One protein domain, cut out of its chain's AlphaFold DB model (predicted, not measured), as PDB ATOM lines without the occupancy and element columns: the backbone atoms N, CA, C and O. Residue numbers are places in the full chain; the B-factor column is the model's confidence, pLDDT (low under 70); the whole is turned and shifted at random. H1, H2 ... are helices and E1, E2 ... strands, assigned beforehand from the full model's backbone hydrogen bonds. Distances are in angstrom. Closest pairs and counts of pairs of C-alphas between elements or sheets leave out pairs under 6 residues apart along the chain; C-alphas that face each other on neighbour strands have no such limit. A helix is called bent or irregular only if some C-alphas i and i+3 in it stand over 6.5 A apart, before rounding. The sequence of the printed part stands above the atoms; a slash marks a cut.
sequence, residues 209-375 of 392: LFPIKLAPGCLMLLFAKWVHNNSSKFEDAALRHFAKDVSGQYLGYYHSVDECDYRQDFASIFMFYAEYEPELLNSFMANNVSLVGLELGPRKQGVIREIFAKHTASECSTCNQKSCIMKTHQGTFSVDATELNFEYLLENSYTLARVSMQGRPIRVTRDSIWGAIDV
ATOM      1  N   LEU A 209       5.907 -38.451  -2.856       89.12
ATOM      2  CA  LEU A 209       6.115 -37.109  -3.380       89.12
ATOM      3  C   LEU A 209       7.560 -36.679  -3.151       89.12
ATOM      4  O   LEU A 209       8.072 -36.787  -2.045       89.12
ATOM      5  N   PHE A 210       8.201 -36.134  -4.179       90.44
ATOM      6  CA  PHE A 210       9.557 -35.590  -4.064       90.44
ATOM      7  C   PHE A 210       9.509 -34.063  -3.902       90.44
ATOM      8  O   PHE A 210       9.045 -33.406  -4.835       90.44
ATOM      9  N   PRO A 211       9.959 -33.477  -2.779       88.69
ATOM     10  CA  PRO A 211       9.950 -32.020  -2.592       88.69
ATOM     11  C   PRO A 211      10.869 -31.283  -3.565       88.69
ATOM     12  O   PRO A 211      10.562 -30.183  -4.009       88.69
ATOM     13  N   ILE A 212      11.990 -31.916  -3.919       92.56
ATOM     14  CA  ILE A 212      12.952 -31.404  -4.890       92.56
ATOM     15  C   ILE A 212      12.863 -32.271  -6.144       92.56
ATOM     16  O   ILE A 212      13.135 -33.472  -6.092       92.56
ATOM     17  N   LYS A 213      12.490 -31.676  -7.282       92.75
ATOM     18  CA  LYS A 213      12.484 -32.392  -8.570       92.75
ATOM     19  C   LYS A 213      13.845 -32.290  -9.243       92.75
ATOM     20  O   LYS A 213      14.476 -31.236  -9.208       92.75
ATOM     21  N   LEU A 214      14.277 -33.359  -9.901       92.56
ATOM     22  CA  LEU A 214      15.498 -33.381 -10.698       92.56
ATOM     23  C   LEU A 214      15.190 -33.035 -12.153       92.56
ATOM     24  O   LEU A 214      14.235 -33.533 -12.744       92.56
ATOM     25  N   ALA A 215      16.052 -32.228 -12.762       90.75
ATOM     26  CA  ALA A 215      15.944 -31.846 -14.158       90.75
ATOM     27  C   ALA A 215      16.112 -33.055 -15.091       90.75
ATOM     28  O   ALA A 215      17.247 -33.523 -15.250       90.75
ATOM     29  N   PRO A 216      15.049 -33.520 -15.782       87.06
ATOM     30  CA  PRO A 216      15.137 -34.714 -16.622       87.06
ATOM     31  C   PRO A 216      16.217 -34.562 -17.700       87.06
ATOM     32  O   PRO A 216      17.089 -35.414 -17.832       87.06
ATOM     33  N   GLY A 217      16.276 -33.401 -18.358       79.50
ATOM     34  CA  GLY A 217      17.198 -33.187 -19.474       79.50
ATOM     35  C   GLY A 217      18.699 -33.256 -19.149       79.50
ATOM     36  O   GLY A 217      19.483 -33.574 -20.037       79.50
ATOM     37  N   CYS A 218      19.136 -32.948 -17.921       87.75
ATOM     38  CA  CYS A 218      20.572 -32.945 -17.581       87.75
ATOM     39  C   CYS A 218      20.955 -33.939 -16.482       87.75
ATOM     40  O   CYS A 218      22.063 -34.473 -16.518       87.75
ATOM     41  N   LEU A 219      20.054 -34.225 -15.541       91.56
ATOM     42  CA  LEU A 219      20.332 -35.140 -14.439       91.56
ATOM     43  C   LEU A 219      19.899 -36.570 -14.727       91.56
ATOM     44  O   LEU A 219      20.571 -37.471 -14.250       91.56
ATOM     45  N   MET A 220      18.845 -36.822 -15.509       91.06
ATOM     46  CA  MET A 220      18.355 -38.194 -15.709       91.06
ATOM     47  C   MET A 220      19.369 -39.058 -16.465       91.06
ATOM     48  O   MET A 220      19.673 -40.164 -16.033       91.06
ATOM     49  N   LEU A 221      19.985 -38.525 -17.526       90.00
ATOM     50  CA  LEU A 221      21.069 -39.209 -18.242       90.00
ATOM     51  C   LEU A 221      22.302 -39.439 -17.364       90.00
ATOM     52  O   LEU A 221      22.918 -40.503 -17.422       90.00
ATOM     53  N   LEU A 222      22.667 -38.448 -16.553       93.19
ATOM     54  CA  LEU A 222      23.797 -38.560 -15.639       93.19
ATOM     55  C   LEU A 222      23.532 -39.610 -14.555       93.19
ATOM     56  O   LEU A 222      24.376 -40.469 -14.302       93.19
ATOM     57  N   PHE A 223      22.332 -39.574 -13.979       95.38
ATOM     58  CA  PHE A 223      21.859 -40.527 -12.992       95.38
ATOM     59  C   PHE A 223      21.805 -41.935 -13.583       95.38
ATOM     60  O   PHE A 223      22.338 -42.851 -12.978       95.38
ATOM     61  N   ALA A 224      21.294 -42.117 -14.802       94.62
ATOM     62  CA  ALA A 224      21.272 -43.415 -15.472       94.62
ATOM     63  C   ALA A 224      22.677 -44.020 -15.637       94.62
ATOM     64  O   ALA A 224      22.882 -45.190 -15.319       94.62
ATOM     65  N   LYS A 225      23.666 -43.224 -16.075       95.12
ATOM     66  CA  LYS A 225      25.073 -43.667 -16.165       95.12
ATOM     67  C   LYS A 225      25.630 -44.056 -14.800       95.12
ATOM     68  O   LYS A 225      26.293 -45.084 -14.668       95.12
ATOM     69  N   TRP A 226      25.359 -43.239 -13.788       96.50
ATOM     70  CA  TRP A 226      25.803 -43.497 -12.426       96.50
ATOM     71  C   TRP A 226      25.169 -44.772 -11.850       96.50
ATOM     72  O   TRP A 226      25.896 -45.625 -11.341       96.50
ATOM     73  N   VAL A 227      23.855 -44.954 -12.013       95.44
ATOM     74  CA  VAL A 227      23.123 -46.166 -11.619       95.44
ATOM     75  C   VAL A 227      23.707 -47.386 -12.317       95.44
ATOM     76  O   VAL A 227      23.963 -48.387 -11.657       95.44
ATOM     77  N   HIS A 228      23.957 -47.318 -13.627       93.88
ATOM     78  CA  HIS A 228      24.490 -48.450 -14.383       93.88
ATOM     79  C   HIS A 228      25.820 -48.946 -13.797       93.88
ATOM     80  O   HIS A 228      25.988 -50.143 -13.553       93.88
ATOM     81  N   ASN A 229      26.721 -48.011 -13.484       93.69
ATOM     82  CA  ASN A 229      28.050 -48.302 -12.947       93.69
ATOM     83  C   ASN A 229      28.036 -48.770 -11.484       93.69
ATOM     84  O   ASN A 229      28.937 -49.496 -11.072       93.69
ATOM     85  N   ASN A 230      27.031 -48.363 -10.706       92.94
ATOM     86  CA  ASN A 230      26.939 -48.663  -9.276       92.94
ATOM     87  C   ASN A 230      25.888 -49.726  -8.933       92.94
ATOM     88  O   ASN A 230      25.838 -50.176  -7.796       92.94
ATOM     89  N   SER A 231      25.095 -50.194  -9.901       88.44
ATOM     90  CA  SER A 231      24.017 -51.175  -9.685       88.44
ATOM     91  C   SER A 231      24.489 -52.456  -8.992       88.44
ATOM     92  O   SER A 231      23.740 -53.052  -8.224       88.44
ATOM     93  N   SER A 232      25.746 -52.856  -9.208       88.25
ATOM     94  CA  SER A 232      26.375 -54.016  -8.568       88.25
ATOM     95  C   SER A 232      26.533 -53.897  -7.049       88.25
ATOM     96  O   SER A 232      26.801 -54.913  -6.411       88.25
ATOM     97  N   LYS A 233      26.372 -52.694  -6.483       84.06
ATOM     98  CA  LYS A 233      26.453 -52.427  -5.043       84.06
ATOM     99  C   LYS A 233      25.252 -52.965  -4.272       84.06
ATOM    100  O   LYS A 233      25.441 -53.406  -3.150       84.06
ATOM    101  N   PHE A 234      24.069 -53.036  -4.888       80.56
ATOM    102  CA  PHE A 234      22.900 -53.624  -4.236       80.56
ATOM    103  C   PHE A 234      23.140 -55.094  -3.901       80.56
ATOM    104  O   PHE A 234      23.389 -55.902  -4.802       80.56
ATOM    105  N   GLU A 235      23.022 -55.451  -2.622       83.25
ATOM    106  CA  GLU A 235      23.087 -56.842  -2.164       83.25
ATOM    107  C   GLU A 235      21.944 -57.683  -2.754       83.25
ATOM    108  O   GLU A 235      22.173 -58.804  -3.213       83.25
ATOM    109  N   ASP A 236      20.739 -57.110  -2.827       84.62
ATOM    110  CA  ASP A 236      19.564 -57.744  -3.421       84.62
ATOM    111  C   ASP A 236      19.727 -57.917  -4.944       84.62
ATOM    112  O   ASP A 236      19.880 -56.957  -5.709       84.62
ATOM    113  N   ALA A 237      19.678 -59.173  -5.395       86.88
ATOM    114  CA  ALA A 237      19.872 -59.534  -6.795       86.88
ATOM    115  C   ALA A 237      18.750 -59.026  -7.718       86.88
ATOM    116  O   ALA A 237      19.023 -58.699  -8.876       86.88
ATOM    117  N   ALA A 238      17.510 -58.941  -7.230       82.81
ATOM    118  CA  ALA A 238      16.379 -58.438  -8.001       82.81
ATOM    119  C   ALA A 238      16.480 -56.919  -8.189       82.81
ATOM    120  O   ALA A 238      16.326 -56.439  -9.312       82.81
ATOM    121  N   LEU A 239      16.829 -56.170  -7.135       85.56
ATOM    122  CA  LEU A 239      17.071 -54.723  -7.224       85.56
ATOM    123  C   LEU A 239      18.252 -54.406  -8.141       85.56
ATOM    124  O   LEU A 239      18.164 -53.517  -8.990       85.56
ATOM    125  N   ARG A 240      19.340 -55.176  -8.021       89.31
ATOM    126  CA  ARG A 240      20.505 -55.081  -8.904       89.31
ATOM    127  C   ARG A 240      20.120 -55.273 -10.370       89.31
ATOM    128  O   ARG A 240      20.532 -54.478 -11.215       89.31
ATOM    129  N   HIS A 241      19.355 -56.321 -10.676       87.62
ATOM    130  CA  HIS A 241      18.916 -56.611 -12.039       87.62
ATOM    131  C   HIS A 241      17.995 -55.513 -12.573       87.62
ATOM    132  O   HIS A 241      18.263 -54.978 -13.645       87.62
ATOM    133  N   PHE A 242      16.997 -55.099 -11.788       89.31
ATOM    134  CA  PHE A 242      16.085 -54.013 -12.140       89.31
ATOM    135  C   PHE A 242      16.834 -52.710 -12.455       89.31
ATOM    136  O   PHE A 242      16.661 -52.136 -13.530       89.31
ATOM    137  N   ALA A 243      17.729 -52.272 -11.565       89.31
ATOM    138  CA  ALA A 243      18.499 -51.046 -11.755       89.31
ATOM    139  C   ALA A 243      19.395 -51.108 -13.003       89.31
ATOM    140  O   ALA A 243      19.508 -50.125 -13.744       89.31
ATOM    141  N   LYS A 244      20.033 -52.257 -13.256       91.38
ATOM    142  CA  LYS A 244      20.903 -52.459 -14.420       91.38
ATOM    143  C   LYS A 244      20.118 -52.489 -15.731       91.38
ATOM    144  O   LYS A 244      20.576 -51.901 -16.709       91.38
ATOM    145  N   ASP A 245      18.955 -53.126 -15.739       90.06
ATOM    146  CA  ASP A 245      18.105 -53.250 -16.920       90.06
ATOM    147  C   ASP A 245      17.498 -51.902 -17.305       90.06
ATOM    148  O   ASP A 245      17.667 -51.468 -18.443       90.06
ATOM    149  N   VAL A 246      16.882 -51.194 -16.352       89.62
ATOM    150  CA  VAL A 246      16.304 -49.857 -16.577       89.62
ATOM    151  C   VAL A 246      17.371 -48.889 -17.083       89.62
ATOM    152  O   VAL A 246      17.202 -48.253 -18.124       89.62
ATOM    153  N   SER A 247      18.508 -48.802 -16.381       92.19
ATOM    154  CA  SER A 247      19.597 -47.908 -16.788       92.19
ATOM    155  C   SER A 247      20.199 -48.309 -18.135       92.19
ATOM    156  O   SER A 247      20.442 -47.444 -18.972       92.19
ATOM    157  N   GLY A 248      20.406 -49.604 -18.383       90.06
ATOM    158  CA  GLY A 248      20.955 -50.116 -19.636       90.06
ATOM    159  C   GLY A 248      20.048 -49.851 -20.835       90.06
ATOM    160  O   GLY A 248      20.529 -49.379 -21.864       90.06
ATOM    161  N   GLN A 249      18.741 -50.093 -20.700       89.00
ATOM    162  CA  GLN A 249      17.766 -49.817 -21.757       89.00
ATOM    163  C   GLN A 249      17.675 -48.318 -22.050       89.00
ATOM    164  O   GLN A 249      17.789 -47.915 -23.209       89.00
ATOM    165  N   TYR A 250      17.557 -47.486 -21.011       89.62
ATOM    166  CA  TYR A 250      17.512 -46.038 -21.185       89.62
ATOM    167  C   TYR A 250      18.772 -45.509 -21.883       89.62
ATOM    168  O   TYR A 250      18.672 -44.699 -22.798       89.62
ATOM    169  N   LEU A 251      19.961 -45.996 -21.511       89.75
ATOM    170  CA  LEU A 251      21.222 -45.594 -22.144       89.75
ATOM    171  C   LEU A 251      21.360 -46.115 -23.581       89.75
ATOM    172  O   LEU A 251      21.872 -45.396 -24.438       89.75
ATOM    173  N   GLY A 252      20.906 -47.341 -23.853       85.06
ATOM    174  CA  GLY A 252      20.968 -47.960 -25.179       85.06
ATOM    175  C   GLY A 252      20.032 -47.311 -26.201       85.06
ATOM    176  O   GLY A 252      20.356 -47.274 -27.387       85.06
ATOM    177  N   TYR A 253      18.908 -46.756 -25.743       81.38
ATOM    178  CA  TYR A 253      17.866 -46.181 -26.596       81.38
ATOM    179  C   TYR A 253      17.559 -44.708 -26.288       81.38
ATOM    180  O   TYR A 253      16.507 -44.204 -26.676       81.38
ATOM    181  N   TYR A 254      18.479 -43.995 -25.634       75.00
ATOM    182  CA  TYR A 254      18.271 -42.628 -25.134       75.00
ATOM    183  C   TYR A 254      17.720 -41.649 -26.187       75.00
ATOM    184  O   TYR A 254      16.902 -40.789 -25.883       75.00
ATOM    185  N   HIS A 255      18.140 -41.786 -27.448       70.81
ATOM    186  CA  HIS A 255      17.698 -40.912 -28.541       70.81
ATOM    187  C   HIS A 255      16.336 -41.285 -29.148       70.81
ATOM    188  O   HIS A 255      15.813 -40.527 -29.965       70.81
ATOM    189  N   SER A 256      15.783 -42.444 -28.790       68.38
ATOM    190  CA  SER A 256      14.568 -43.012 -29.387       68.38
ATOM    191  C   SER A 256      13.433 -43.272 -28.397       68.38
ATOM    192  O   SER A 256      12.321 -43.524 -28.851       68.38
ATOM    193  N   VAL A 257      13.683 -43.222 -27.085       70.19
ATOM    194  CA  VAL A 257      12.643 -43.427 -26.062       70.19
ATOM    195  C   VAL A 257      12.168 -42.095 -25.497       70.19
ATOM    196  O   VAL A 257      12.938 -41.138 -25.398       70.19
ATOM    197  N   ASP A 258      10.888 -42.029 -25.137       73.88
ATOM    198  CA  ASP A 258      10.348 -40.906 -24.386       73.88
ATOM    199  C   ASP A 258      10.864 -40.970 -22.942       73.88
ATOM    200  O   ASP A 258      10.664 -41.952 -22.230       73.88
ATOM    201  N   GLU A 259      11.529 -39.908 -22.479       75.25
ATOM    202  CA  GLU A 259      12.000 -39.808 -21.093       75.25
ATOM    203  C   GLU A 259      10.866 -40.012 -20.080       75.25
ATOM    204  O   GLU A 259      11.127 -40.445 -18.959       75.25
ATOM    205  N   CYS A 260       9.615 -39.716 -20.457       77.44
ATOM    206  CA  CYS A 260       8.445 -39.934 -19.612       77.44
ATOM    207  C   CYS A 260       8.271 -41.404 -19.203       77.44
ATOM    208  O   CYS A 260       7.846 -41.647 -18.074       77.44
ATOM    209  N   ASP A 261       8.660 -42.354 -20.059       80.62
ATOM    210  CA  ASP A 261       8.474 -43.790 -19.820       80.62
ATOM    211  C   ASP A 261       9.337 -44.304 -18.656       80.62
ATOM    212  O   ASP A 261       8.964 -45.254 -17.979       80.62
ATOM    213  N   TYR A 262      10.460 -43.635 -18.367       85.94
ATOM    214  CA  TYR A 262      11.433 -44.081 -17.362       85.94
ATOM    215  C   TYR A 262      11.432 -43.265 -16.063       85.94
ATOM    216  O   TYR A 262      12.169 -43.586 -15.129       85.94
ATOM    217  N   ARG A 263      10.638 -42.189 -15.958       86.75
ATOM    218  CA  ARG A 263      10.655 -41.320 -14.762       86.75
ATOM    219  C   ARG A 263      10.286 -42.070 -13.489       86.75
ATOM    220  O   ARG A 263      10.881 -41.826 -12.442       86.75
ATOM    221  N   GLN A 264       9.295 -42.953 -13.582       84.19
ATOM    222  CA  GLN A 264       8.818 -43.750 -12.451       84.19
ATOM    223  C   GLN A 264       9.845 -44.803 -12.032       84.19
ATOM    224  O   GLN A 264      10.119 -44.951 -10.839       84.19
ATOM    225  N   ASP A 265      10.479 -45.466 -13.000       88.25
ATOM    226  CA  ASP A 265      11.523 -46.450 -12.721       88.25
ATOM    227  C   ASP A 265      12.733 -45.798 -12.050       88.25
ATOM    228  O   ASP A 265      13.203 -46.273 -11.016       88.25
ATOM    229  N   PHE A 266      13.205 -44.657 -12.564       91.12
ATOM    230  CA  PHE A 266      14.326 -43.953 -11.942       91.12
ATOM    231  C   PHE A 266      13.981 -43.347 -10.580       91.12
ATOM    232  O   PHE A 266      14.850 -43.322  -9.712       91.12
ATOM    233  N   ALA A 267      12.738 -42.914 -10.347       89.56
ATOM    234  CA  ALA A 267      12.296 -42.522  -9.009       89.56
ATOM    235  C   ALA A 267      12.318 -43.712  -8.035       89.56
ATOM    236  O   ALA A 267      12.748 -43.569  -6.893       89.56
ATOM    237  N   SER A 268      11.929 -44.903  -8.495       87.19
ATOM    238  CA  SER A 268      11.995 -46.132  -7.696       87.19
ATOM    239  C   SER A 268      13.439 -46.525  -7.377       87.19
ATOM    240  O   SER A 268      13.766 -46.788  -6.222       87.19
ATOM    241  N   ILE A 269      14.332 -46.475  -8.370       90.44
ATOM    242  CA  ILE A 269      15.771 -46.708  -8.182       90.44
ATOM    243  C   ILE A 269      16.365 -45.700  -7.197       90.44
ATOM    244  O   ILE A 269      17.144 -46.081  -6.326       90.44
ATOM    245  N   PHE A 270      15.984 -44.426  -7.303       91.38
ATOM    246  CA  PHE A 270      16.415 -43.393  -6.370       91.38
ATOM    247  C   PHE A 270      16.015 -43.727  -4.931       91.38
ATOM    248  O   PHE A 270      16.857 -43.661  -4.038       91.38
ATOM    249  N   MET A 271      14.767 -44.150  -4.707       87.56
ATOM    250  CA  MET A 271      14.316 -44.592  -3.384       87.56
ATOM    251  C   MET A 271      15.096 -45.815  -2.886       87.56
ATOM    252  O   MET A 271      15.443 -45.864  -1.711       87.56
ATOM    253  N   PHE A 272      15.436 -46.771  -3.757       87.62
ATOM    254  CA  PHE A 272      16.271 -47.911  -3.363       87.62
ATOM    255  C   PHE A 272      17.680 -47.487  -2.945       87.62
ATOM    256  O   PHE A 272      18.178 -47.979  -1.940       87.62
ATOM    257  N   TYR A 273      18.309 -46.548  -3.655       88.56
ATOM    258  CA  TYR A 273      19.587 -45.992  -3.210       88.56
ATOM    259  C   TYR A 273      19.444 -45.217  -1.893       88.56
ATOM    260  O   TYR A 273      20.292 -45.355  -1.022       88.56
ATOM    261  N   ALA A 274      18.368 -44.451  -1.699       87.31
ATOM    262  CA  ALA A 274      18.132 -43.739  -0.441       87.31
ATOM    263  C   ALA A 274      17.935 -44.695   0.754       87.31
ATOM    264  O   ALA A 274      18.342 -44.388   1.878       87.31
ATOM    265  N   GLU A 275      17.332 -45.861   0.511       84.00
ATOM    266  CA  GLU A 275      17.065 -46.867   1.538       84.00
ATOM    267  C   GLU A 275      18.293 -47.742   1.834       84.00
ATOM    268  O   GLU A 275      18.666 -47.921   2.994       84.00
ATOM    269  N   TYR A 276      18.947 -48.270   0.804       85.88
ATOM    270  CA  TYR A 276      19.985 -49.287   0.976       85.88
ATOM    271  C   TYR A 276      21.410 -48.734   0.884       85.88
ATOM    272  O   TYR A 276      22.308 -49.292   1.498       85.88
ATOM    273  N   GLU A 277      21.626 -47.629   0.168       88.25
ATOM    274  CA  GLU A 277      22.961 -47.085  -0.136       88.25
ATOM    275  C   GLU A 277      23.016 -45.540   0.007       88.25
ATOM    276  O   GLU A 277      23.422 -44.829  -0.926       88.25
ATOM    277  N   PRO A 278      22.585 -44.967   1.153       87.69
ATOM    278  CA  PRO A 278      22.356 -43.526   1.294       87.69
ATOM    279  C   PRO A 278      23.628 -42.681   1.162       87.69
ATOM    280  O   PRO A 278      23.586 -41.592   0.594       87.69
ATOM    281  N   GLU A 279      24.774 -43.165   1.646       89.12
ATOM    282  CA  GLU A 279      26.053 -42.448   1.532       89.12
ATOM    283  C   GLU A 279      26.494 -42.306   0.072       89.12
ATOM    284  O   GLU A 279      26.962 -41.244  -0.353       89.12
ATOM    285  N   LEU A 280      26.289 -43.362  -0.719       90.75
ATOM    286  CA  LEU A 280      26.619 -43.381  -2.136       90.75
ATOM    287  C   LEU A 280      25.727 -42.400  -2.907       90.75
ATOM    288  O   LEU A 280      26.227 -41.627  -3.730       90.75
ATOM    289  N   LEU A 281      24.427 -42.383  -2.596       91.38
ATOM    290  CA  LEU A 281      23.488 -41.415  -3.159       91.38
ATOM    291  C   LEU A 281      23.856 -39.979  -2.777       91.38
ATOM    292  O   LEU A 281      23.934 -39.117  -3.647       91.38
ATOM    293  N   ASN A 282      24.140 -39.722  -1.501       90.19
ATOM    294  CA  ASN A 282      24.522 -38.394  -1.022       90.19
ATOM    295  C   ASN A 282      25.804 -37.896  -1.701       90.19
ATOM    296  O   ASN A 282      25.872 -36.734  -2.096       90.19
ATOM    297  N   SER A 283      26.786 -38.777  -1.915       92.06
ATOM    298  CA  SER A 283      27.995 -38.458  -2.680       92.06
ATOM    299  C   SER A 283      27.678 -38.095  -4.134       92.06
ATOM    300  O   SER A 283      28.217 -37.122  -4.666       92.06
ATOM    301  N   PHE A 284      26.764 -38.820  -4.787       94.00
ATOM    302  CA  PHE A 284      26.305 -38.446  -6.125       94.00
ATOM    303  C   PHE A 284      25.658 -37.057  -6.131       94.00
ATOM    304  O   PHE A 284      26.040 -36.222  -6.954       94.00
ATOM    305  N   MET A 285      24.734 -36.798  -5.203       92.81
ATOM    306  CA  MET A 285      24.025 -35.521  -5.119       92.81
ATOM    307  C   MET A 285      24.996 -34.363  -4.858       92.81
ATOM    308  O   MET A 285      25.006 -33.402  -5.621       92.81
ATOM    309  N   ALA A 286      25.882 -34.484  -3.867       91.06
ATOM    310  CA  ALA A 286      26.841 -33.438  -3.509       91.06
ATOM    311  C   ALA A 286      27.802 -33.075  -4.656       91.06
ATOM    312  O   ALA A 286      28.144 -31.909  -4.835       91.06
ATOM    313  N   ASN A 287      28.225 -34.063  -5.450       92.94
ATOM    314  CA  ASN A 287      29.212 -33.846  -6.509       92.94
ATOM    315  C   ASN A 287      28.605 -33.372  -7.836       92.94
ATOM    316  O   ASN A 287      29.313 -32.788  -8.656       92.94
ATOM    317  N   ASN A 288      27.323 -33.649  -8.085       94.19
ATOM    318  CA  ASN A 288      26.730 -33.468  -9.412       94.19
ATOM    319  C   ASN A 288      25.543 -32.506  -9.435       94.19
ATOM    320  O   ASN A 288      25.156 -32.070 -10.521       94.19
ATOM    321  N   VAL A 289      24.941 -32.190  -8.290       93.50
ATOM    322  CA  VAL A 289      23.687 -31.438  -8.241       93.50
ATOM    323  C   VAL A 289      23.914 -30.028  -7.720       93.50
ATOM    324  O   VAL A 289      24.560 -29.818  -6.698       93.50
ATOM    325  N   SER A 290      23.310 -29.060  -8.403       92.81
ATOM    326  CA  SER A 290      23.079 -27.725  -7.874       92.81
ATOM    327  C   SER A 290      21.588 -27.424  -7.818       92.81
ATOM    328  O   SER A 290      20.800 -27.921  -8.630       92.81
ATOM    329  N   LEU A 291      21.198 -26.620  -6.834       93.25
ATOM    330  CA  LEU A 291      19.809 -26.272  -6.577       93.25
ATOM    331  C   LEU A 291      19.480 -24.894  -7.131       93.25
ATOM    332  O   LEU A 291      20.310 -23.987  -7.144       93.25
ATOM    333  N   VAL A 292      18.251 -24.759  -7.605       92.75
ATOM    334  CA  VAL A 292      17.671 -23.512  -8.081       92.75
ATOM    335  C   VAL A 292      16.221 -23.452  -7.632       92.75
ATOM    336  O   VAL A 292      15.484 -24.434  -7.719       92.75
ATOM    337  N   GLY A 293      15.810 -22.300  -7.131       93.50
ATOM    338  CA  GLY A 293      14.423 -22.028  -6.815       93.50
ATOM    339  C   GLY A 293      13.690 -21.547  -8.060       93.50
ATOM    340  O   GLY A 293      14.244 -20.769  -8.839       93.50
ATOM    341  N   LEU A 294      12.459 -22.004  -8.256       93.44
ATOM    342  CA  LEU A 294      11.603 -21.622  -9.374       93.44
ATOM    343  C   LEU A 294      10.440 -20.765  -8.885       93.44
ATOM    344  O   LEU A 294       9.778 -21.116  -7.910       93.44
ATOM    345  N   GLU A 295      10.171 -19.670  -9.590       92.88
ATOM    346  CA  GLU A 295       9.027 -18.790  -9.343       92.88
ATOM    347  C   GLU A 295       7.961 -19.014 -10.418       92.88
ATOM    348  O   GLU A 295       7.981 -18.409 -11.489       92.88
ATOM    349  N   LEU A 296       7.038 -19.926 -10.131       91.31
ATOM    350  CA  LEU A 296       6.029 -20.453 -11.037       91.31
ATOM    351  C   LEU A 296       4.719 -19.658 -11.013       91.31
ATOM    352  O   LEU A 296       4.418 -18.908 -10.082       91.31
ATOM    353  N   GLY A 297       3.905 -19.919 -12.038       87.06
ATOM    354  CA  GLY A 297       2.630 -19.257 -12.282       87.06
ATOM    355  C   GLY A 297       2.680 -18.341 -13.509       87.06
ATOM    356  O   GLY A 297       3.759 -17.933 -13.949       87.06
ATOM    357  N   PRO A 298       1.524 -18.035 -14.121       84.44
ATOM    358  CA  PRO A 298       1.461 -17.100 -15.241       84.44
ATOM    359  C   PRO A 298       1.780 -15.652 -14.842       84.44
ATOM    360  O   PRO A 298       1.977 -14.811 -15.723       84.44
ATOM    361  N   ARG A 299       1.776 -15.314 -13.542       84.81
ATOM    362  CA  ARG A 299       1.897 -13.933 -13.060       84.81
ATOM    363  C   ARG A 299       2.856 -13.828 -11.875       84.81
ATOM    364  O   ARG A 299       3.170 -14.797 -11.201       84.81
ATOM    365  N   LYS A 300       3.302 -12.599 -11.593       76.19
ATOM    366  CA  LYS A 300       4.192 -12.298 -10.455       76.19
ATOM    367  C   LYS A 300       3.452 -12.159  -9.116       76.19
ATOM    368  O   LYS A 300       4.092 -12.044  -8.079       76.19
ATOM    369  N   GLN A 301       2.119 -12.092  -9.113       73.75
ATOM    370  CA  GLN A 301       1.324 -11.952  -7.891       73.75
ATOM    371  C   GLN A 301       0.978 -13.323  -7.307       73.75
ATOM    372  O   GLN A 301       0.255 -14.100  -7.927       73.75
ATOM    373  N   GLY A 302       1.430 -13.590  -6.079       68.12
ATOM    374  CA  GLY A 302       1.180 -14.875  -5.424       68.12
ATOM    375  C   GLY A 302       1.997 -16.017  -6.008       68.12
ATOM    376  O   GLY A 302       1.444 -17.099  -6.189       68.12
ATOM    377  N   VAL A 303       3.266 -15.724  -6.314       80.88
ATOM    378  CA  VAL A 303       4.259 -16.642  -6.878       80.88
ATOM    379  C   VAL A 303       4.204 -17.996  -6.184       80.88
ATOM    380  O   VAL A 303       4.290 -18.089  -4.962       80.88
ATOM    381  N   ILE A 304       4.091 -19.038  -6.995       90.88
ATOM    382  CA  ILE A 304       4.157 -20.424  -6.553       90.88
ATOM    383  C   ILE A 304       5.623 -20.833  -6.607       90.88
ATOM    384  O   ILE A 304       6.252 -20.715  -7.654       90.88
ATOM    385  N   ARG A 305       6.190 -21.291  -5.492       93.12
ATOM    386  CA  ARG A 305       7.602 -21.675  -5.441       93.12
ATOM    387  C   ARG A 305       7.776 -23.177  -5.502       93.12
ATOM    388  O   ARG A 305       6.978 -23.913  -4.931       93.12
ATOM    389  N   GLU A 306       8.822 -23.611  -6.190       93.81
ATOM    390  CA  GLU A 306       9.307 -24.989  -6.138       93.81
ATOM    391  C   GLU A 306      10.833 -25.000  -6.125       93.81
ATOM    392  O   GLU A 306      11.475 -24.138  -6.730       93.81
ATOM    393  N   ILE A 307      11.422 -26.004  -5.477       93.56
ATOM    394  CA  ILE A 307      12.869 -26.223  -5.503       93.56
ATOM    395  C   ILE A 307      13.184 -27.259  -6.577       93.56
ATOM    396  O   ILE A 307      12.569 -28.324  -6.671       93.56
ATOM    397  N   PHE A 308      14.172 -26.938  -7.402       92.81
ATOM    398  CA  PHE A 308      14.563 -27.736  -8.546       92.81
ATOM    399  C   PHE A 308      16.060 -28.013  -8.523       92.81
ATOM    400  O   PHE A 308      16.878 -27.147  -8.224       92.81
ATOM    401  N   ALA A 309      16.426 -29.236  -8.864       93.31
ATOM    402  CA  ALA A 309      17.800 -29.686  -8.936       93.31
ATOM    403  C   ALA A 309      18.223 -29.825 -10.394       93.31
ATOM    404  O   ALA A 309      17.522 -30.420 -11.216       93.31
ATOM    405  N   LYS A 310      19.407 -29.318 -10.718       92.38
ATOM    406  CA  LYS A 310      20.032 -29.458 -12.033       92.38
ATOM    407  C   LYS A 310      21.461 -29.960 -11.893       92.38
ATOM    408  O   LYS A 310      22.035 -29.943 -10.810       92.38
ATOM    409  N   HIS A 311      22.058 -30.362 -13.005       93.00
ATOM    410  CA  HIS A 311      23.476 -30.685 -13.026       93.00
ATOM    411  C   HIS A 311      24.320 -29.416 -12.814       93.00
ATOM    412  O   HIS A 311      24.076 -28.379 -13.451       93.00
ATOM    413  N   THR A 312      25.317 -29.495 -11.929       91.62
ATOM    414  CA  THR A 312      26.161 -28.354 -11.541       91.62
ATOM    415  C   THR A 312      26.856 -27.729 -12.748       91.62
ATOM    416  O   THR A 312      26.813 -26.511 -12.907       91.62
ATOM    417  N   ALA A 313      27.395 -28.548 -13.657       88.88
ATOM    418  CA  ALA A 313      28.102 -28.070 -14.847       88.88
ATOM    419  C   ALA A 313      27.182 -27.714 -16.034       88.88
ATOM    420  O   ALA A 313      27.670 -27.359 -17.104       88.88
ATOM    421  N   SER A 314      25.857 -27.830 -15.893       86.38
ATOM    422  CA  SER A 314      24.927 -27.518 -16.983       86.38
ATOM    423  C   SER A 314      24.534 -26.042 -17.015       86.38
ATOM    424  O   SER A 314      24.011 -25.497 -16.036       86.38
ATOM    425  N   GLU A 315      24.693 -25.440 -18.194       83.94
ATOM    426  CA  GLU A 315      24.174 -24.118 -18.540       83.94
ATOM    427  C   GLU A 315      22.722 -24.224 -19.021       83.94
ATOM    428  O   GLU A 315      22.423 -24.727 -20.104       83.94
ATOM    429  N   CYS A 316      21.780 -23.759 -18.203       82.56
ATOM    430  CA  CYS A 316      20.356 -23.858 -18.526       82.56
ATOM    431  C   CYS A 316      19.943 -23.026 -19.748       82.56
ATOM    432  O   CYS A 316      19.036 -23.437 -20.470       82.56
ATOM    433  N   SER A 317      20.617 -21.900 -20.000       76.00
ATOM    434  CA  SER A 317      20.338 -20.986 -21.118       76.00
ATOM    435  C   SER A 317      20.546 -21.625 -22.494       76.00
ATOM    436  O   SER A 317      19.909 -21.218 -23.462       76.00
ATOM    437  N   THR A 318      21.409 -22.637 -22.586       74.69
ATOM    438  CA  THR A 318      21.744 -23.345 -23.829       74.69
ATOM    439  C   THR A 318      21.119 -24.741 -23.899       74.69
ATOM    440  O   THR A 318      21.317 -25.469 -24.873       74.69
ATOM    441  N   CYS A 319      20.320 -25.124 -22.895       76.25
ATOM    442  CA  CYS A 319      19.711 -26.446 -22.815       76.25
ATOM    443  C   CYS A 319      18.710 -26.677 -23.960       76.25
ATOM    444  O   CYS A 319      17.668 -26.026 -24.068       76.25
ATOM    445  N   ASN A 320      19.006 -27.653 -24.819       71.94
ATOM    446  CA  ASN A 320      18.159 -28.017 -25.956       71.94
ATOM    447  C   ASN A 320      17.078 -29.058 -25.607       71.94
ATOM    448  O   ASN A 320      16.172 -29.283 -26.419       71.94
ATOM    449  N   GLN A 321      17.125 -29.631 -24.401       74.94
ATOM    450  CA  GLN A 321      16.241 -30.708 -23.957       74.94
ATOM    451  C   GLN A 321      14.791 -30.241 -23.839       74.94
ATOM    452  O   GLN A 321      14.486 -29.258 -23.162       74.94
ATOM    453  N   LYS A 322      13.879 -30.949 -24.515       68.69
ATOM    454  CA  LYS A 322      12.460 -30.561 -24.614       68.69
ATOM    455  C   LYS A 322      11.716 -30.665 -23.280       68.69
ATOM    456  O   LYS A 322      10.793 -29.893 -23.053       68.69
ATOM    457  N   SER A 323      12.114 -31.601 -22.425       72.56
ATOM    458  CA  SER A 323      11.500 -31.883 -21.124       72.56
ATOM    459  C   SER A 323      11.959 -30.937 -20.007       72.56
ATOM    460  O   SER A 323      11.365 -30.929 -18.929       72.56
ATOM    461  N   CYS A 324      13.009 -30.139 -20.233       80.06
ATOM    462  CA  CYS A 324      13.587 -29.279 -19.205       80.06
ATOM    463  C   CYS A 324      12.816 -27.958 -19.072       80.06
ATOM    464  O   CYS A 324      12.826 -27.127 -19.981       80.06
ATOM    465  N   ILE A 325      12.217 -27.732 -17.899       81.81
ATOM    466  CA  ILE A 325      11.482 -26.500 -17.570       81.81
ATOM    467  C   ILE A 325      12.335 -25.228 -17.712       81.81
ATOM    468  O   ILE A 325      11.841 -24.190 -18.148       81.81
ATOM    469  N   MET A 326      13.635 -25.316 -17.419       82.19
ATOM    470  CA  MET A 326      14.548 -24.167 -17.447       82.19
ATOM    471  C   MET A 326      14.715 -23.543 -18.839       82.19
ATOM    472  O   MET A 326      15.233 -22.439 -18.955       82.19
ATOM    473  N   LYS A 327      14.280 -24.231 -19.900       75.38
ATOM    474  CA  LYS A 327      14.323 -23.717 -21.271       75.38
ATOM    475  C   LYS A 327      13.338 -22.569 -21.504       75.38
ATOM    476  O   LYS A 327      13.598 -21.690 -22.320       75.38
ATOM    477  N   THR A 328      12.183 -22.613 -20.847       72.31
ATOM    478  CA  THR A 328      11.085 -21.659 -21.062       72.31
ATOM    479  C   THR A 328      10.806 -20.795 -19.840       72.31
ATOM    480  O   THR A 328      10.097 -19.796 -19.953       72.31
ATOM    481  N   HIS A 329      11.360 -21.153 -18.682       81.38
ATOM    482  CA  HIS A 329      11.110 -20.470 -17.424       81.38
ATOM    483  C   HIS A 329      12.142 -19.374 -17.133       81.38
ATOM    484  O   HIS A 329      13.339 -19.583 -17.311       81.38
ATOM    485  N   GLN A 330      11.677 -18.207 -16.677       73.50
ATOM    486  CA  GLN A 330      12.526 -17.032 -16.426       73.50
ATOM    487  C   GLN A 330      12.583 -16.612 -14.947       73.50
ATOM    488  O   GLN A 330      13.479 -15.860 -14.573       73.50
ATOM    489  N   GLY A 331      11.648 -17.067 -14.105       87.12
ATOM    490  CA  GLY A 331      11.598 -16.724 -12.682       87.12
ATOM    491  C   GLY A 331      12.458 -17.672 -11.854       87.12
ATOM    492  O   GLY A 331      12.135 -18.846 -11.721       87.12
ATOM    493  N   THR A 332      13.569 -17.196 -11.296       90.69
ATOM    494  CA  THR A 332      14.420 -18.043 -10.447       90.69
ATOM    495  C   THR A 332      14.878 -17.303  -9.207       90.69
ATOM    496  O   THR A 332      15.045 -16.084  -9.240       90.69
ATOM    497  N   PHE A 333      15.113 -18.049  -8.131       91.44
ATOM    498  CA  PHE A 333      15.733 -17.553  -6.907       91.44
ATOM    499  C   PHE A 333      16.877 -18.473  -6.468       91.44
ATOM    500  O   PHE A 333      16.935 -19.650  -6.839       91.44
ATOM    501  N   SER A 334      17.822 -17.917  -5.710       91.00
ATOM    502  CA  SER A 334      18.948 -18.682  -5.174       91.00
ATOM    503  C   SER A 334      18.481 -19.573  -4.030       91.00
ATOM    504  O   SER A 334      17.699 -19.133  -3.195       91.00
ATOM    505  N   VAL A 335      18.985 -20.803  -3.982       92.31
ATOM    506  CA  VAL A 335      18.744 -21.744  -2.882       92.31
ATOM    507  C   VAL A 335      20.086 -22.037  -2.231       92.31
ATOM    508  O   VAL A 335      20.999 -22.511  -2.910       92.31
ATOM    509  N   ASP A 336      20.207 -21.742  -0.939       87.25
ATOM    510  CA  ASP A 336      21.371 -22.140  -0.154       87.25
ATOM    511  C   ASP A 336      21.192 -23.589   0.309       87.25
ATOM    512  O   ASP A 336      20.241 -23.926   1.012       87.25
ATOM    513  N   ALA A 337      22.109 -24.465  -0.101       83.31
ATOM    514  CA  ALA A 337      22.055 -25.870   0.273       83.31
ATOM    515  C   ALA A 337      22.287 -26.109   1.776       83.31
ATOM    516  O   ALA A 337      21.889 -27.154   2.286       83.31
ATOM    517  N   THR A 338      22.916 -25.163   2.479       83.88
ATOM    518  CA  THR A 338      23.193 -25.256   3.920       83.88
ATOM    519  C   THR A 338      21.974 -24.946   4.787       83.88
ATOM    520  O   THR A 338      21.906 -25.405   5.925       83.88
ATOM    521  N   GLU A 339      20.988 -24.234   4.238       84.19
ATOM    522  CA  GLU A 339      19.736 -23.881   4.917       84.19
ATOM    523  C   GLU A 339      18.617 -24.904   4.662       84.19
ATOM    524  O   GLU A 339      17.528 -24.800   5.228       84.19
ATOM    525  N   LEU A 340      18.866 -25.915   3.821       85.31
ATOM    526  CA  LEU A 340      17.856 -26.909   3.473       85.31
ATOM    527  C   LEU A 340      17.529 -27.814   4.650       85.31
ATOM    528  O   LEU A 340      18.268 -28.728   5.009       85.31
ATOM    529  N   ASN A 341      16.339 -27.599   5.182       86.50
ATOM    530  CA  ASN A 341      15.668 -28.479   6.114       86.50
ATOM    531  C   ASN A 341      14.187 -28.588   5.714       86.50
ATOM    532  O   ASN A 341      13.735 -27.983   4.739       86.50
ATOM    533  N   PHE A 342      13.418 -29.378   6.457       84.44
ATOM    534  CA  PHE A 342      12.008 -29.597   6.145       84.44
ATOM    535  C   PHE A 342      11.161 -28.312   6.190       84.44
ATOM    536  O   PHE A 342      10.265 -28.146   5.365       84.44
ATOM    537  N   GLU A 343      11.466 -27.389   7.104       87.56
ATOM    538  CA  GLU A 343      10.782 -26.096   7.227       87.56
ATOM    539  C   GLU A 343      11.048 -25.213   6.001       87.56
ATOM    540  O   GLU A 343      10.109 -24.753   5.356       87.56
ATOM    541  N   TYR A 344      12.307 -25.106   5.573       91.00
ATOM    542  CA  TYR A 344      12.674 -24.402   4.344       91.00
ATOM    543  C   TYR A 344      11.962 -24.991   3.115       91.00
ATOM    544  O   TYR A 344      11.501 -24.250   2.241       91.00
ATOM    545  N   LEU A 345      11.856 -26.326   3.033       89.94
ATOM    546  CA  LEU A 345      11.122 -26.999   1.958       89.94
ATOM    547  C   LEU A 345       9.623 -26.668   2.000       89.94
ATOM    548  O   LEU A 345       9.037 -26.454   0.944       89.94
ATOM    549  N   LEU A 346       9.000 -26.599   3.180       88.69
ATOM    550  CA  LEU A 346       7.596 -26.193   3.323       88.69
ATOM    551  C   LEU A 346       7.365 -24.744   2.876       88.69
ATOM    552  O   LEU A 346       6.353 -24.456   2.244       88.69
ATOM    553  N   GLU A 347       8.304 -23.843   3.157       90.00
ATOM    554  CA  GLU A 347       8.205 -22.436   2.757       90.00
ATOM    555  C   GLU A 347       8.436 -22.214   1.253       90.00
ATOM    556  O   GLU A 347       7.922 -21.251   0.675       90.00
ATOM    557  N   ASN A 348       9.203 -23.096   0.602       91.69
ATOM    558  CA  ASN A 348       9.681 -22.897  -0.772       91.69
ATOM    559  C   ASN A 348       9.247 -23.979  -1.779       91.69
ATOM    560  O   ASN A 348       9.584 -23.871  -2.959       91.69
ATOM    561  N   SER A 349       8.475 -24.985  -1.359       91.62
ATOM    562  CA  SER A 349       7.743 -25.910  -2.234       91.62
ATOM    563  C   SER A 349       6.251 -25.806  -1.951       91.62
ATOM    564  O   SER A 349       5.737 -26.335  -0.963       91.62
ATOM    565  N   TYR A 350       5.531 -25.152  -2.858       91.62
ATOM    566  CA  TYR A 350       4.087 -25.004  -2.749       91.62
ATOM    567  C   TYR A 350       3.394 -26.366  -2.763       91.62
ATOM    568  O   TYR A 350       2.490 -26.601  -1.967       91.62
ATOM    569  N   THR A 351       3.844 -27.301  -3.604       90.19
ATOM    570  CA  THR A 351       3.294 -28.663  -3.627       90.19
ATOM    571  C   THR A 351       3.403 -29.334  -2.253       90.19
ATOM    572  O   THR A 351       2.427 -29.928  -1.790       90.19
ATOM    573  N   LEU A 352       4.546 -29.213  -1.570       89.38
ATOM    574  CA  LEU A 352       4.713 -29.745  -0.216       89.38
ATOM    575  C   LEU A 352       3.853 -28.994   0.812       89.38
ATOM    576  O   LEU A 352       3.174 -29.626   1.622       89.38
ATOM    577  N   ALA A 353       3.813 -27.662   0.751       89.44
ATOM    578  CA  ALA A 353       2.961 -26.856   1.621       89.44
ATOM    579  C   ALA A 353       1.488 -27.290   1.527       89.44
ATOM    580  O   ALA A 353       0.845 -27.535   2.547       89.44
ATOM    581  N   ARG A 354       0.972 -27.501   0.307       87.44
ATOM    582  CA  ARG A 354      -0.396 -27.990   0.072       87.44
ATOM    583  C   ARG A 354      -0.652 -29.356   0.687       87.44
ATOM    584  O   ARG A 354      -1.708 -29.582   1.266       87.44
ATOM    585  N   VAL A 355       0.301 -30.278   0.560       86.50
ATOM    586  CA  VAL A 355       0.206 -31.606   1.179       86.50
ATOM    587  C   VAL A 355       0.033 -31.475   2.692       86.50
ATOM    588  O   VAL A 355      -0.802 -32.177   3.260       86.50
ATOM    589  N   SER A 356       0.781 -30.566   3.324       84.38
ATOM    590  CA  SER A 356       0.659 -30.279   4.756       84.38
ATOM    591  C   SER A 356      -0.684 -29.622   5.099       84.38
ATOM    592  O   SER A 356      -1.323 -30.010   6.074       84.38
ATOM    593  N   MET A 357      -1.157 -28.672   4.285       82.69
ATOM    594  CA  MET A 357      -2.452 -27.996   4.473       82.69
ATOM    595  C   MET A 357      -3.651 -28.948   4.376       82.69
ATOM    596  O   MET A 357      -4.703 -28.671   4.944       82.69
ATOM    597  N   GLN A 358      -3.503 -30.087   3.691       78.81
ATOM    598  CA  GLN A 358      -4.545 -31.116   3.605       78.81
ATOM    599  C   GLN A 358      -4.754 -31.884   4.922       78.81
ATOM    600  O   GLN A 358      -5.657 -32.715   4.989       78.81
ATOM    601  N   GLY A 359      -3.942 -31.635   5.958       72.69
ATOM    602  CA  GLY A 359      -4.145 -32.167   7.312       72.69
ATOM    603  C   GLY A 359      -4.024 -33.689   7.426       72.69
ATOM    604  O   GLY A 359      -4.398 -34.271   8.442       72.69
ATOM    605  N   ARG A 360      -3.523 -34.352   6.381       76.12
ATOM    606  CA  ARG A 360      -3.305 -35.799   6.370       76.12
ATOM    607  C   ARG A 360      -1.928 -36.145   6.945       76.12
ATOM    608  O   ARG A 360      -0.995 -35.355   6.787       76.12
ATOM    609  N   PRO A 361      -1.768 -37.339   7.535       78.00
ATOM    610  CA  PRO A 361      -0.460 -37.821   7.947       78.00
ATOM    611  C   PRO A 361       0.512 -37.856   6.765       78.00
ATOM    612  O   PRO A 361       0.174 -38.341   5.684       78.00
ATOM    613  N   ILE A 362       1.730 -37.374   6.995       81.88
ATOM    614  CA  ILE A 362       2.861 -37.531   6.082       81.88
ATOM    615  C   ILE A 362       4.024 -38.173   6.824       81.88
ATOM    616  O   ILE A 362       4.217 -37.933   8.016       81.88
ATOM    617  N   ARG A 363       4.813 -38.983   6.116       82.69
ATOM    618  CA  ARG A 363       6.037 -39.577   6.655       82.69
ATOM    619  C   ARG A 363       7.212 -39.235   5.753       82.69
ATOM    620  O   ARG A 363       7.235 -39.602   4.580       82.69
ATOM    621  N   VAL A 364       8.199 -38.545   6.307       75.88
ATOM    622  CA  VAL A 364       9.458 -38.276   5.609       75.88
ATOM    623  C   VAL A 364      10.278 -39.565   5.591       75.88
ATOM    624  O   VAL A 364      10.404 -40.250   6.610       75.88
ATOM    625  N   THR A 365      10.801 -39.945   4.426       64.69
ATOM    626  CA  THR A 365      11.705 -41.098   4.328       64.69
ATOM    627  C   THR A 365      13.111 -40.685   4.779       64.69
ATOM    628  O   THR A 365      13.905 -40.193   3.984       64.69
ATOM    629  N   ARG A 366      13.412 -40.901   6.073       62.72
ATOM    630  CA  ARG A 366      14.709 -40.611   6.736       62.72
ATOM    631  C   ARG A 366      15.088 -39.115   6.767       62.72
ATOM    632  O   ARG A 366      14.449 -38.288   6.128       62.72
ATOM    633  N   ASP A 367      16.159 -38.769   7.485       61.34
ATOM    634  CA  ASP A 367      16.683 -37.392   7.620       61.34
ATOM    635  C   ASP A 367      17.460 -36.920   6.370       61.34
ATOM    636  O   ASP A 367      18.539 -36.336   6.463       61.34
ATOM    637  N   SER A 368      16.955 -37.212   5.168       69.69
ATOM    638  CA  SER A 368      17.552 -36.752   3.911       69.69
ATOM    639  C   SER A 368      16.655 -35.717   3.247       69.69
ATOM    640  O   SER A 368      15.493 -35.991   2.952       69.69
ATOM    641  N   ILE A 369      17.219 -34.551   2.919       72.94
ATOM    642  CA  ILE A 369      16.541 -33.492   2.144       72.94
ATOM    643  C   ILE A 369      16.111 -33.958   0.743       72.94
ATOM    644  O   ILE A 369      15.276 -33.328   0.099       72.94
ATOM    645  N   TRP A 370      16.686 -35.067   0.271       76.88
ATOM    646  CA  TRP A 370      16.370 -35.685  -1.012       76.88
ATOM    647  C   TRP A 370      15.307 -36.783  -0.912       76.88
ATOM    648  O   TRP A 370      14.891 -37.330  -1.934       76.88
ATOM    649  N   GLY A 371      14.906 -37.136   0.311       80.12
ATOM    650  CA  GLY A 371      13.968 -38.212   0.585       80.12
ATOM    651  C   GLY A 371      12.601 -37.962  -0.040       80.12
ATOM    652  O   GLY A 371      12.101 -36.837  -0.115       80.12
ATOM    653  N   ALA A 372      11.967 -39.050  -0.466       87.31
ATOM    654  CA  ALA A 372      10.555 -39.018  -0.787       87.31
ATOM    655  C   ALA A 372       9.732 -38.755   0.485       87.31
ATOM    656  O   ALA A 372      10.071 -39.191   1.589       87.31
ATOM    657  N   ILE A 373       8.608 -38.080   0.328       87.31
ATOM    658  CA  ILE A 373       7.585 -37.949   1.355       87.31
ATOM    659  C   ILE A 373       6.478 -38.933   1.023       87.31
ATOM    660  O   ILE A 373       5.866 -38.868  -0.043       87.31
ATOM    661  N   ASP A 374       6.232 -39.854   1.943       87.06
ATOM    662  CA  ASP A 374       5.078 -40.731   1.904       87.06
ATOM    663  C   ASP A 374       3.840 -39.922   2.300       87.06
ATOM    664  O   ASP A 374       3.717 -39.458   3.438       87.06
ATOM    665  N   VAL A 375       2.947 -39.719   1.333       83.75
ATOM    666  CA  VAL A 375       1.718 -38.936   1.500       83.75
ATOM    667  C   VAL A 375       0.478 -39.802   1.744       83.75
ATOM    668  O   VAL A 375      -0.633 -39.276   1.827       83.75
TER     669      VAL A 375
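This is residues 209 to 375 of the 392 residues of an uncharacterized protein of Shewanella oneidensis (UniProt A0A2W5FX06). A bundle of three helices, H1, H2 and H3, makes one end, and a small sheet with the long hairpin E2 and E3 makes the other; H4 leads from the bundle into E2. H5 and H6 pack as a corner on the sheet near E3, while the loop 312 to 341 swings round the sheet from the end of E3 and past the edge strand E2 to H5. The printed part has 167 residues, with six named helices and three named strands in the order E1 H1 H2 H3 H4 E2 E3 H5 H6 along the chain; of the 97 residues in named elements helices hold 78 and strands 19, the class is mostly helix, and the mixed sheet is ordered E1, E3, E2. It is compact, with a radius of gyration of the C-alphas of 16.3 A and spans of 49 by 39 by 27 A.

E1, residues 212 to 214, begins with C-alpha 212 at (12.952, -31.404, -4.890). H1, residues 216 to 233, is 24.0 A long; H2, residues 237 to 252, 21.8 A; H3, residues 259 to 276, 25.3 A; H4, residues 278 to 288, 15.3 A. E2, residues 289 to 296, and E3, residues 304 to 311, measure 21.0 A and 22.8 A. H5 is residues 342 to 348, and H6, residues 350 to 357, ends with C-alpha 357 at (-2.452, -27.996, 4.473). H1 and H3 are irregular: C-alphas 229 and 232, and C-alphas 261 and 264, are each 7.4 A apart.

H1, H2 and H3 form an up and down bundle, each running against the one before. H1 and H2 touch, closest at the C-alphas of Ala 224 and Ser 247, 5.0 A. H2 and H3 touch at Ala 243 and Ile 269, C-alphas 6.2 A apart. H3 and H4 only just touch, with 3 pairs of C-alphas within 8 A, and only at the corner; Tyr 273 and Leu 281 have the closest C-alphas, 6.0 A. E3 is parallel to E1, with N 309 and O 213 at 2.8 A, and antiparallel to E2, with N 292 and O 308 at 2.8 A, both within hydrogen-bond range. H5 is on the sheet at a height of 8.5 A; its closest C-alpha pair with E3 is Asn 348 and Arg 305, 5.3 A. H5 and H6 touch only at the corner, closest at the C-alphas of Leu 346 and Ala 353, 5.0 A. Every O i to N i+4 pair is within hydrogen-bond range in H2, H4, H5 and H6, against 10 of 14 in H1 and 11 of 14 in H3.

The C-alphas farthest apart, of Ala 237 and Gln 301, are 51.1 A apart. The printed part has no cut, and the link E3 to H5 is long, at 30 residues. Mean pLDDT of the printed part is 85.8; residues 256, 302, 322 and 365 to 368 are under 70.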